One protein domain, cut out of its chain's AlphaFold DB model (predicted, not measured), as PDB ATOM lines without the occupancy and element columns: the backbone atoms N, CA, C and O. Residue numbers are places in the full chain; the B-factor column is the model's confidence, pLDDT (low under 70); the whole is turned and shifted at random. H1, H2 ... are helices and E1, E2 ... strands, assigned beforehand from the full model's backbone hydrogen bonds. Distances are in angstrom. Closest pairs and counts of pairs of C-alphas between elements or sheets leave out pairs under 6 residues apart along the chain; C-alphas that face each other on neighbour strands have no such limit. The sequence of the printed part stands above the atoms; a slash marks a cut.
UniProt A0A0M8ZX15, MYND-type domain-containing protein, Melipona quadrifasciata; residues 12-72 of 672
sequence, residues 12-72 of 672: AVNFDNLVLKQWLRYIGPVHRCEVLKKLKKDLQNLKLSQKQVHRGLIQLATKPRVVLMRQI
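What this domain is: This is residues 12 to 72 of the 672 residues of the protein "MYND-type domain-containing protein" of Melipona quadrifasciata (UniProt A0A0M8ZX15). Three helices make the sides of a triangle: the long H2 is one side, H3 folds back from its last part as a helical hairpin, and H1 comes from its other end. A small ribbon of two short strands, E1 and E2, lies at the corner where the start of H1 and the end of H3 come near each other. The printed part has 61 residues, with E1, H1, H2, H3 and E2 in chain order, the strands antiparallel and the class mostly helix. It is compact, with a radius of gyration of the C-alphas of 11.7 A, yet elongated, spanning 35 by 20 by 16 A.

How they stand to each other: E1, residues 14 to 16, and E2, residues 65 to 67, are antiparallel neighbours at 165 degrees; C-alphas 14 and 67 face each other at 5.0 A, but no backbone N and O across the pair are within hydrogen-bond range. H1, residues 17 to 26, has Asn 17 closest to Arg 65 of E2, their C-alphas 4.9 A apart. H3, residues 50 to 62, is close to H1 but not clearly touching, about perpendicular at 83 degrees; their closest C-alphas, of Asn 17 and Leu 60, are 6.7 A apart. H2, residues 28 to 45, touches H3 with residues 40 to 44 alone, opposite ways at a steep tilt of 40 degrees; the closest C-alphas are Leu 43 and Val 53, 5.9 A. Every O i to N i+4 pair is within hydrogen-bond range in H1 and H3, and 13 of 14 in H2. E1 and H2 are apart.

Where its parts are: E1 begins at C-alpha 14 (-16.797, 93.836, 177.532). H1 measures 14.0 A, H2 25.7 A and H3 18.1 A. E2 ends at C-alpha 67 (-14.487, 98.209, 176.754).

The domain as a whole: The C-alphas of Gly 28 and Ile 72 are farthest apart, 36.2 A. The printed part has no cut, and its four links are tight. The model's pLDDT is under 70 at residues 12 to 15 and 70 to 72.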
ATOM      1  N   ALA A  12     -17.793  95.822 184.173       45.69
ATOM      2  CA  ALA A  12     -17.418  96.380 182.886       45.69
ATOM      3  C   ALA A  12     -17.999  95.506 181.770       45.69
ATOM      4  O   ALA A  12     -17.563  94.372 181.581       45.69
ATOM      5  N   VAL A  13     -18.941  96.048 180.993       48.84
ATOM      6  CA  VAL A  13     -19.463  95.351 179.810       48.84
ATOM      7  C   VAL A  13     -18.367  95.305 178.742       48.84
ATOM      8  O   VAL A  13     -17.920  96.338 178.230       48.84
ATOM      9  N   ASN A  14     -17.903  94.095 178.444       52.59
ATOM     10  CA  ASN A  14     -16.797  93.836 177.532       52.59
ATOM     11  C   ASN A  14     -17.343  93.309 176.200       52.59
ATOM     12  O   ASN A  14     -17.869  92.200 176.141       52.59
ATOM     13  N   PHE A  15     -17.224  94.102 175.136       60.34
ATOM     14  CA  PHE A  15     -17.659  93.706 173.799       60.34
ATOM     15  C   PHE A  15     -16.458  93.203 172.994       60.34
ATOM     16  O   PHE A  15     -15.557  93.985 172.657       60.34
ATOM     17  N   ASP A  16     -16.453  91.914 172.633       70.31
ATOM     18  CA  ASP A  16     -15.534  91.445 171.596       70.31
ATOM     19  C   ASP A  16     -15.973  92.044 170.253       70.31
ATOM     20  O   ASP A  16     -17.102  91.868 169.782       70.31
ATOM     21  N   ASN A  17     -15.072  92.812 169.648       76.31
ATOM     22  CA  ASN A  17     -15.381  93.549 168.438       76.31
ATOM     23  C   ASN A  17     -15.497  92.626 167.222       76.31
ATOM     24  O   ASN A  17     -16.167  92.991 166.260       76.31
ATOM     25  N   LEU A  18     -14.885  91.436 167.259       72.75
ATOM     26  CA  LEU A  18     -15.035  90.434 166.204       72.75
ATOM     27  C   LEU A  18     -16.485  89.955 166.120       72.75
ATOM     28  O   LEU A  18     -17.041  89.927 165.026       72.75
ATOM     29  N   VAL A  19     -17.122  89.694 167.268       77.31
ATOM     30  CA  VAL A  19     -18.540  89.306 167.339       77.31
ATOM     31  C   VAL A  19     -19.426  90.434 166.812       77.31
ATOM     32  O   VAL A  19     -20.247  90.201 165.925       77.31
ATOM     33  N   LEU A  20     -19.204  91.675 167.265       79.69
ATOM     34  CA  LEU A  20     -19.957  92.836 166.776       79.69
ATOM     35  C   LEU A  20     -19.776  93.041 165.260       79.69
ATOM     36  O   LEU A  20     -20.755  93.251 164.550       79.69
ATOM     37  N   LYS A  21     -18.550  92.935 164.733       82.50
ATOM     38  CA  LYS A  21     -18.264  93.058 163.293       82.50
ATOM     39  C   LYS A  21     -18.877  91.930 162.472       82.50
ATOM     40  O   LYS A  21     -19.368  92.190 161.377       82.50
ATOM     41  N   GLN A  22     -18.846  90.697 162.968       84.50
ATOM     42  CA  GLN A  22     -19.423  89.546 162.278       84.50
ATOM     43  C   GLN A  22     -20.954  89.635 162.248       84.50
ATOM     44  O   GLN A  22     -21.552  89.418 161.197       84.50
ATOM     45  N   TRP A  23     -21.572  90.086 163.338       88.31
ATOM     46  CA  TRP A  23     -23.005  90.372 163.419       88.31
ATOM     47  C   TRP A  23     -23.424  91.544 162.506       88.31
ATOM     48  O   TRP A  23     -24.332  91.392 161.692       88.31
ATOM     49  N   LEU A  24     -22.690  92.668 162.510       82.56
ATOM     50  CA  LEU A  24     -22.910  93.792 161.580       82.56
ATOM     51  C   LEU A  24     -22.627  93.439 160.104       82.56
ATOM     52  O   LEU A  24     -23.075  94.156 159.203       82.56
ATOM     53  N   ARG A  25     -21.870  92.370 159.823       84.00
ATOM     54  CA  ARG A  25     -21.722  91.796 158.474       84.00
ATOM     55  C   ARG A  25     -22.922  90.926 158.105       84.00
ATOM     56  O   ARG A  25     -23.456  91.111 157.018       84.00
ATOM     57  N   TYR A  26     -23.356  90.051 159.011       90.62
ATOM     58  CA  TYR A  26     -24.492  89.142 158.819       90.62
ATOM     59  C   TYR A  26     -25.817  89.881 158.569       90.62
ATOM     60  O   TYR A  26     -26.599  89.480 157.718       90.62
ATOM     61  N   ILE A  27     -26.027  91.006 159.255       86.38
ATOM     62  CA  ILE A  27     -27.242  91.834 159.174       86.38
ATOM     63  C   ILE A  27     -27.412  92.587 157.832       86.38
ATOM     64  O   ILE A  27     -28.488  93.106 157.545       86.38
ATOM     65  N   GLY A  28     -26.383  92.631 156.978       87.38
ATOM     66  CA  GLY A  28     -26.430  93.349 155.699       87.38
ATOM     67  C   GLY A  28     -26.326  94.882 155.833       87.38
ATOM     68  O   GLY A  28     -26.351  95.424 156.939       87.38
ATOM     69  N   PRO A  29     -26.140  95.613 154.715       80.62
ATOM     70  CA  PRO A  29     -25.828  97.045 154.744       80.62
ATOM     71  C   PRO A  29     -27.000  97.923 155.210       80.62
ATOM     72  O   PRO A  29     -26.784  98.837 156.004       80.62
ATOM     73  N   VAL A  30     -28.234  97.624 154.786       82.94
ATOM     74  CA  VAL A  30     -29.433  98.424 155.110       82.94
ATOM     75  C   VAL A  30     -29.667  98.466 156.624       82.94
ATOM     76  O   VAL A  30     -29.625  99.532 157.242       82.94
ATOM     77  N   HIS A  31     -29.799  97.297 157.248       85.94
ATOM     78  CA  HIS A  31     -30.042  97.186 158.685       85.94
ATOM     79  C   HIS A  31     -28.817  97.568 159.537       85.94
ATOM     80  O   HIS A  31     -28.976  98.013 160.676       85.94
ATOM     81  N   ARG A  32     -27.583  97.497 159.005       88.25
ATOM     82  CA  ARG A  32     -26.386  98.028 159.692       88.25
ATOM     83  C   ARG A  32     -26.543  99.516 160.014       88.25
ATOM     84  O   ARG A  32     -26.184  99.936 161.115       88.25
ATOM     85  N   CYS A  33     -27.101 100.304 159.097       86.44
ATOM     86  CA  CYS A  33     -27.356 101.728 159.323       86.44
ATOM     87  C   CYS A  33     -28.392 101.961 160.434       86.44
ATOM     88  O   CYS A  33     -28.220 102.863 161.255       86.44
ATOM     89  N   GLU A  34     -29.439 101.140 160.511       91.94
ATOM     90  CA  GLU A  34     -30.476 101.220 161.551       91.94
ATOM     91  C   GLU A  34     -29.932 100.840 162.933       91.94
ATOM     92  O   GLU A  34     -30.123 101.569 163.910       91.94
ATOM     93  N   VAL A  35     -29.158  99.756 163.001       91.69
ATOM     94  CA  VAL A  35     -28.460  99.303 164.210       91.69
ATOM     95  C   VAL A  35     -27.478 100.363 164.718       91.69
ATOM     96  O   VAL A  35     -27.463 100.665 165.913       91.69
ATOM     97  N   LEU A  36     -26.696 100.987 163.831       91.50
ATOM     98  CA  LEU A  36     -25.782 102.071 164.209       91.50
ATOM     99  C   LEU A  36     -26.530 103.349 164.633       91.50
ATOM    100  O   LEU A  36     -26.073 104.031 165.554       91.50
ATOM    101  N   LYS A  37     -27.694 103.655 164.042       94.38
ATOM    102  CA  LYS A  37     -28.588 104.737 164.507       94.38
ATOM    103  C   LYS A  37     -29.132 104.453 165.915       94.38
ATOM    104  O   LYS A  37     -29.089 105.354 166.755       94.38
ATOM    105  N   LYS A  38     -29.578 103.220 166.203       95.75
ATOM    106  CA  LYS A  38     -30.027 102.791 167.545       95.75
ATOM    107  C   LYS A  38     -28.890 102.918 168.565       95.75
ATOM    108  O   LYS A  38     -29.022 103.664 169.529       95.75
ATOM    109  N   LEU A  39     -27.723 102.343 168.272       93.88
ATOM    110  CA  LEU A  39     -26.531 102.437 169.124       93.88
ATOM    111  C   LEU A  39     -26.081 103.891 169.368       93.88
ATOM    112  O   LEU A  39     -25.716 104.245 170.489       93.88
ATOM    113  N   LYS A  40     -26.134 104.760 168.349       96.00
ATOM    114  CA  LYS A  40     -25.868 106.203 168.495       96.00
ATOM    115  C   LYS A  40     -26.845 106.848 169.484       96.00
ATOM    116  O   LYS A  40     -26.395 107.588 170.359       96.00
ATOM    117  N   LYS A  41     -28.147 106.549 169.372       95.62
ATOM    118  CA  LYS A  41     -29.196 107.048 170.276       95.62
ATOM    119  C   LYS A  41     -28.980 106.554 171.709       95.62
ATOM    120  O   LYS A  41     -29.026 107.358 172.635       95.62
ATOM    121  N   ASP A  42     -28.643 105.282 171.896       94.19
ATOM    122  CA  ASP A  42     -28.400 104.700 173.222       94.19
ATOM    123  C   ASP A  42     -27.154 105.307 173.892       94.19
ATOM    124  O   ASP A  42     -27.192 105.708 175.058       94.19
ATOM    125  N   LEU A  43     -26.071 105.509 173.135       91.81
ATOM    126  CA  LEU A  43     -24.885 106.231 173.610       91.81
ATOM    127  C   LEU A  43     -25.185 107.709 173.944       91.81
ATOM    128  O   LEU A  43     -24.614 108.244 174.898       91.81
ATOM    129  N   GLN A  44     -26.088 108.372 173.213       93.56
ATOM    130  CA  GLN A  44     -26.566 109.724 173.545       93.56
ATOM    131  C   GLN A  44     -27.432 109.731 174.820       93.56
ATOM    132  O   GLN A  44     -27.244 110.602 175.673       93.56
ATOM    133  N   ASN A  45     -28.305 108.734 175.008       94.44
ATOM    134  CA  ASN A  45     -29.143 108.572 176.205       94.44
ATOM    135  C   ASN A  45     -28.303 108.412 177.491       94.44
ATOM    136  O   ASN A  45     -28.690 108.900 178.555       94.44
ATOM    137  N   LEU A  46     -27.095 107.841 177.390       92.75
ATOM    138  CA  LEU A  46     -26.102 107.792 178.477       92.75
ATOM    139  C   LEU A  46     -25.480 109.164 178.838       92.75
ATOM    140  O   LEU A  46     -24.562 109.228 179.662       92.75
ATOM    141  N   LYS A  47     -25.980 110.267 178.259       94.44
ATOM    142  CA  LYS A  47     -25.498 111.652 178.423       94.44
ATOM    143  C   LYS A  47     -24.045 111.853 177.975       94.44
ATOM    144  O   LYS A  47     -23.344 112.732 178.483       94.44
ATOM    145  N   LEU A  48     -23.580 111.051 177.015       93.38
ATOM    146  CA  LEU A  48     -22.297 111.272 176.351       93.38
ATOM    147  C   LEU A  48     -22.421 112.441 175.366       93.38
ATOM    148  O   LEU A  48     -23.398 112.551 174.629       93.38
ATOM    149  N   SER A  49     -21.407 113.308 175.313       94.94
ATOM    150  CA  SER A  49     -21.367 114.362 174.290       94.94
ATOM    151  C   SER A  49     -21.273 113.757 172.886       94.94
ATOM    152  O   SER A  49     -20.666 112.703 172.699       94.94
ATOM    153  N   GLN A  50     -21.788 114.452 171.869       93.69
ATOM    154  CA  GLN A  50     -21.731 114.012 170.465       93.69
ATOM    155  C   GLN A  50     -20.310 113.602 170.026       93.69
ATOM    156  O   GLN A  50     -20.139 112.578 169.369       93.69
ATOM    157  N   LYS A  51     -19.275 114.329 170.483       94.50
ATOM    158  CA  LYS A  51     -17.858 113.994 170.238       94.50
ATOM    159  C   LYS A  51     -17.416 112.686 170.920       94.50
ATOM    160  O   LYS A  51     -16.576 111.980 170.373       94.50
ATOM    161  N   GLN A  52     -17.962 112.342 172.090       93.56
ATOM    162  CA  GLN A  52     -17.718 111.050 172.753       93.56
ATOM    163  C   GLN A  52     -18.464 109.905 172.066       93.56
ATOM    164  O   GLN A  52     -17.864 108.854 171.866       93.56
ATOM    165  N   VAL A  53     -19.720 110.117 171.662       94.19
ATOM    166  CA  VAL A  53     -20.516 109.123 170.920       94.19
ATOM    167  C   VAL A  53     -19.832 108.772 169.600       94.19
ATOM    168  O   VAL A  53     -19.561 107.604 169.341       94.19
ATOM    169  N   HIS A  54     -19.453 109.779 168.810       93.69
ATOM    170  CA  HIS A  54     -18.745 109.591 167.543       93.69
ATOM    171  C   HIS A  54     -17.394 108.873 167.725       93.69
ATOM    172  O   HIS A  54     -17.125 107.894 167.034       93.69
ATOM    173  N   ARG A  55     -16.581 109.260 168.723       91.88
ATOM    174  CA  ARG A  55     -15.331 108.542 169.052       91.88
ATOM    175  C   ARG A  55     -15.570 107.100 169.511       91.88
ATOM    176  O   ARG A  55     -14.762 106.236 169.185       91.88
ATOM    177  N   GLY A  56     -16.650 106.836 170.247       92.06
ATOM    178  CA  GLY A  56     -17.048 105.485 170.648       92.06
ATOM    179  C   GLY A  56     -17.404 104.617 169.441       92.06
ATOM    180  O   GLY A  56     -16.878 103.516 169.310       92.06
ATOM    181  N   LEU A  57     -18.210 105.146 168.516       91.62
ATOM    182  CA  LEU A  57     -18.578 104.472 167.267       91.62
ATOM    183  C   LEU A  57     -17.355 104.212 166.368       91.62
ATOM    184  O   LEU A  57     -17.175 103.083 165.920       91.62
ATOM    185  N   ILE A  58     -16.457 105.191 166.189       91.19
ATOM    186  CA  ILE A  58     -15.191 104.990 165.456       91.19
ATOM    187  C   ILE A  58     -14.349 103.892 166.108       91.19
ATOM    188  O   ILE A  58     -13.788 103.049 165.412       91.19
ATOM    189  N   GLN A  59     -14.249 103.854 167.439       89.38
ATOM    190  CA  GLN A  59     -13.485 102.805 168.118       89.38
ATOM    191  C   GLN A  59     -14.134 101.429 167.963       89.38
ATOM    192  O   GLN A  59     -13.408 100.458 167.764       89.38
ATOM    193  N   LEU A  60     -15.468 101.349 167.974       87.06
ATOM    194  CA  LEU A  60     -16.208 100.123 167.671       87.06
ATOM    195  C   LEU A  60     -16.063  99.687 166.201       87.06
ATOM    196  O   LEU A  60     -16.106  98.493 165.930       87.06
ATOM    197  N   ALA A  61     -15.829 100.602 165.261       83.62
ATOM    198  CA  ALA A  61     -15.496 100.249 163.880       83.62
ATOM    199  C   ALA A  61     -14.023  99.818 163.718       83.62
ATOM    200  O   ALA A  61     -13.721  98.853 163.018       83.62
ATOM    201  N   THR A  62     -13.084 100.496 164.382       83.50
ATOM    202  CA  THR A  62     -11.640 100.370 164.097       83.50
ATOM    203  C   THR A  62     -10.909  99.359 164.981       83.50
ATOM    204  O   THR A  62     -10.113  98.572 164.471       83.50
ATOM    205  N   LYS A  63     -11.168  99.319 166.292       87.69
ATOM    206  CA  LYS A  63     -10.395  98.485 167.233       87.69
ATOM    207  C   LYS A  63     -10.891  97.030 167.262       87.69
ATOM    208  O   LYS A  63     -12.056  96.787 166.972       87.69
ATOM    209  N   PRO A  64     -10.046  96.045 167.631       70.19
ATOM    210  CA  PRO A  64     -10.455  94.640 167.755       70.19
ATOM    211  C   PRO A  64     -11.129  94.306 169.098       70.19
ATOM    212  O   PRO A  64     -11.759  93.264 169.215       70.19
ATOM    213  N   ARG A  65     -11.020  95.175 170.112       74.75
ATOM    214  CA  ARG A  65     -11.726  95.077 171.404       74.75
ATOM    215  C   ARG A  65     -12.020  96.482 171.919       74.75
ATOM    216  O   ARG A  65     -11.158  97.358 171.812       74.75
ATOM    217  N   VAL A  66     -13.218  96.705 172.462       78.44
ATOM    218  CA  VAL A  66     -13.627  97.997 173.035       78.44
ATOM    219  C   VAL A  66     -14.389  97.753 174.331       78.44
ATOM    220  O   VAL A  66     -15.475  97.185 174.324       78.44
ATOM    221  N   VAL A  67     -13.828  98.231 175.442       78.25
ATOM    222  CA  VAL A  67     -14.487  98.209 176.754       78.25
ATOM    223  C   VAL A  67     -15.038  99.604 177.037       78.25
ATOM    224  O   VAL A  67     -14.274 100.564 177.169       78.25
ATOM    225  N   LEU A  68     -16.361  99.734 177.128       74.88
ATOM    226  CA  LEU A  68     -17.017 101.003 177.450       74.88
ATOM    227  C   LEU A  68     -17.170 101.144 178.968       74.88
ATOM    228  O   LEU A  68     -18.202 100.818 179.548       74.88
ATOM    229  N   MET A  69     -16.130 101.655 179.630       75.81
ATOM    230  CA  MET A  69     -16.168 101.913 181.072       75.81
ATOM    231  C   MET A  69     -16.816 103.264 181.397       75.81
ATOM    232  O   MET A  69     -16.291 104.329 181.050       75.81
ATOM    233  N   ARG A  70     -17.919 103.245 182.155       66.94
ATOM    234  CA  ARG A  70     -18.518 104.458 182.728       66.94
ATOM    235  C   ARG A  70     -17.681 104.948 183.911       66.94
ATOM    236  O   ARG A  70     -17.881 104.529 185.048       66.94
ATOM    237  N   GLN A  71     -16.748 105.863 183.658       64.94
ATOM    238  CA  GLN A  71     -15.915 106.428 184.719       64.94
ATOM    239  C   GLN A  71     -16.729 107.392 185.603       64.94
ATOM    240  O   GLN A  71     -16.902 108.570 185.276       64.94
ATOM    241  N   ILE A  72     -17.226 106.897 186.743       63.38
ATOM    242  CA  ILE A  72     -17.854 107.747 187.762       63.38
ATOM    243  C   ILE A  72     -16.805 108.733 188.275       63.38
ATOM    244  O   ILE A  72     -15.769 108.359 188.828       63.38
TER     245      ILE A  72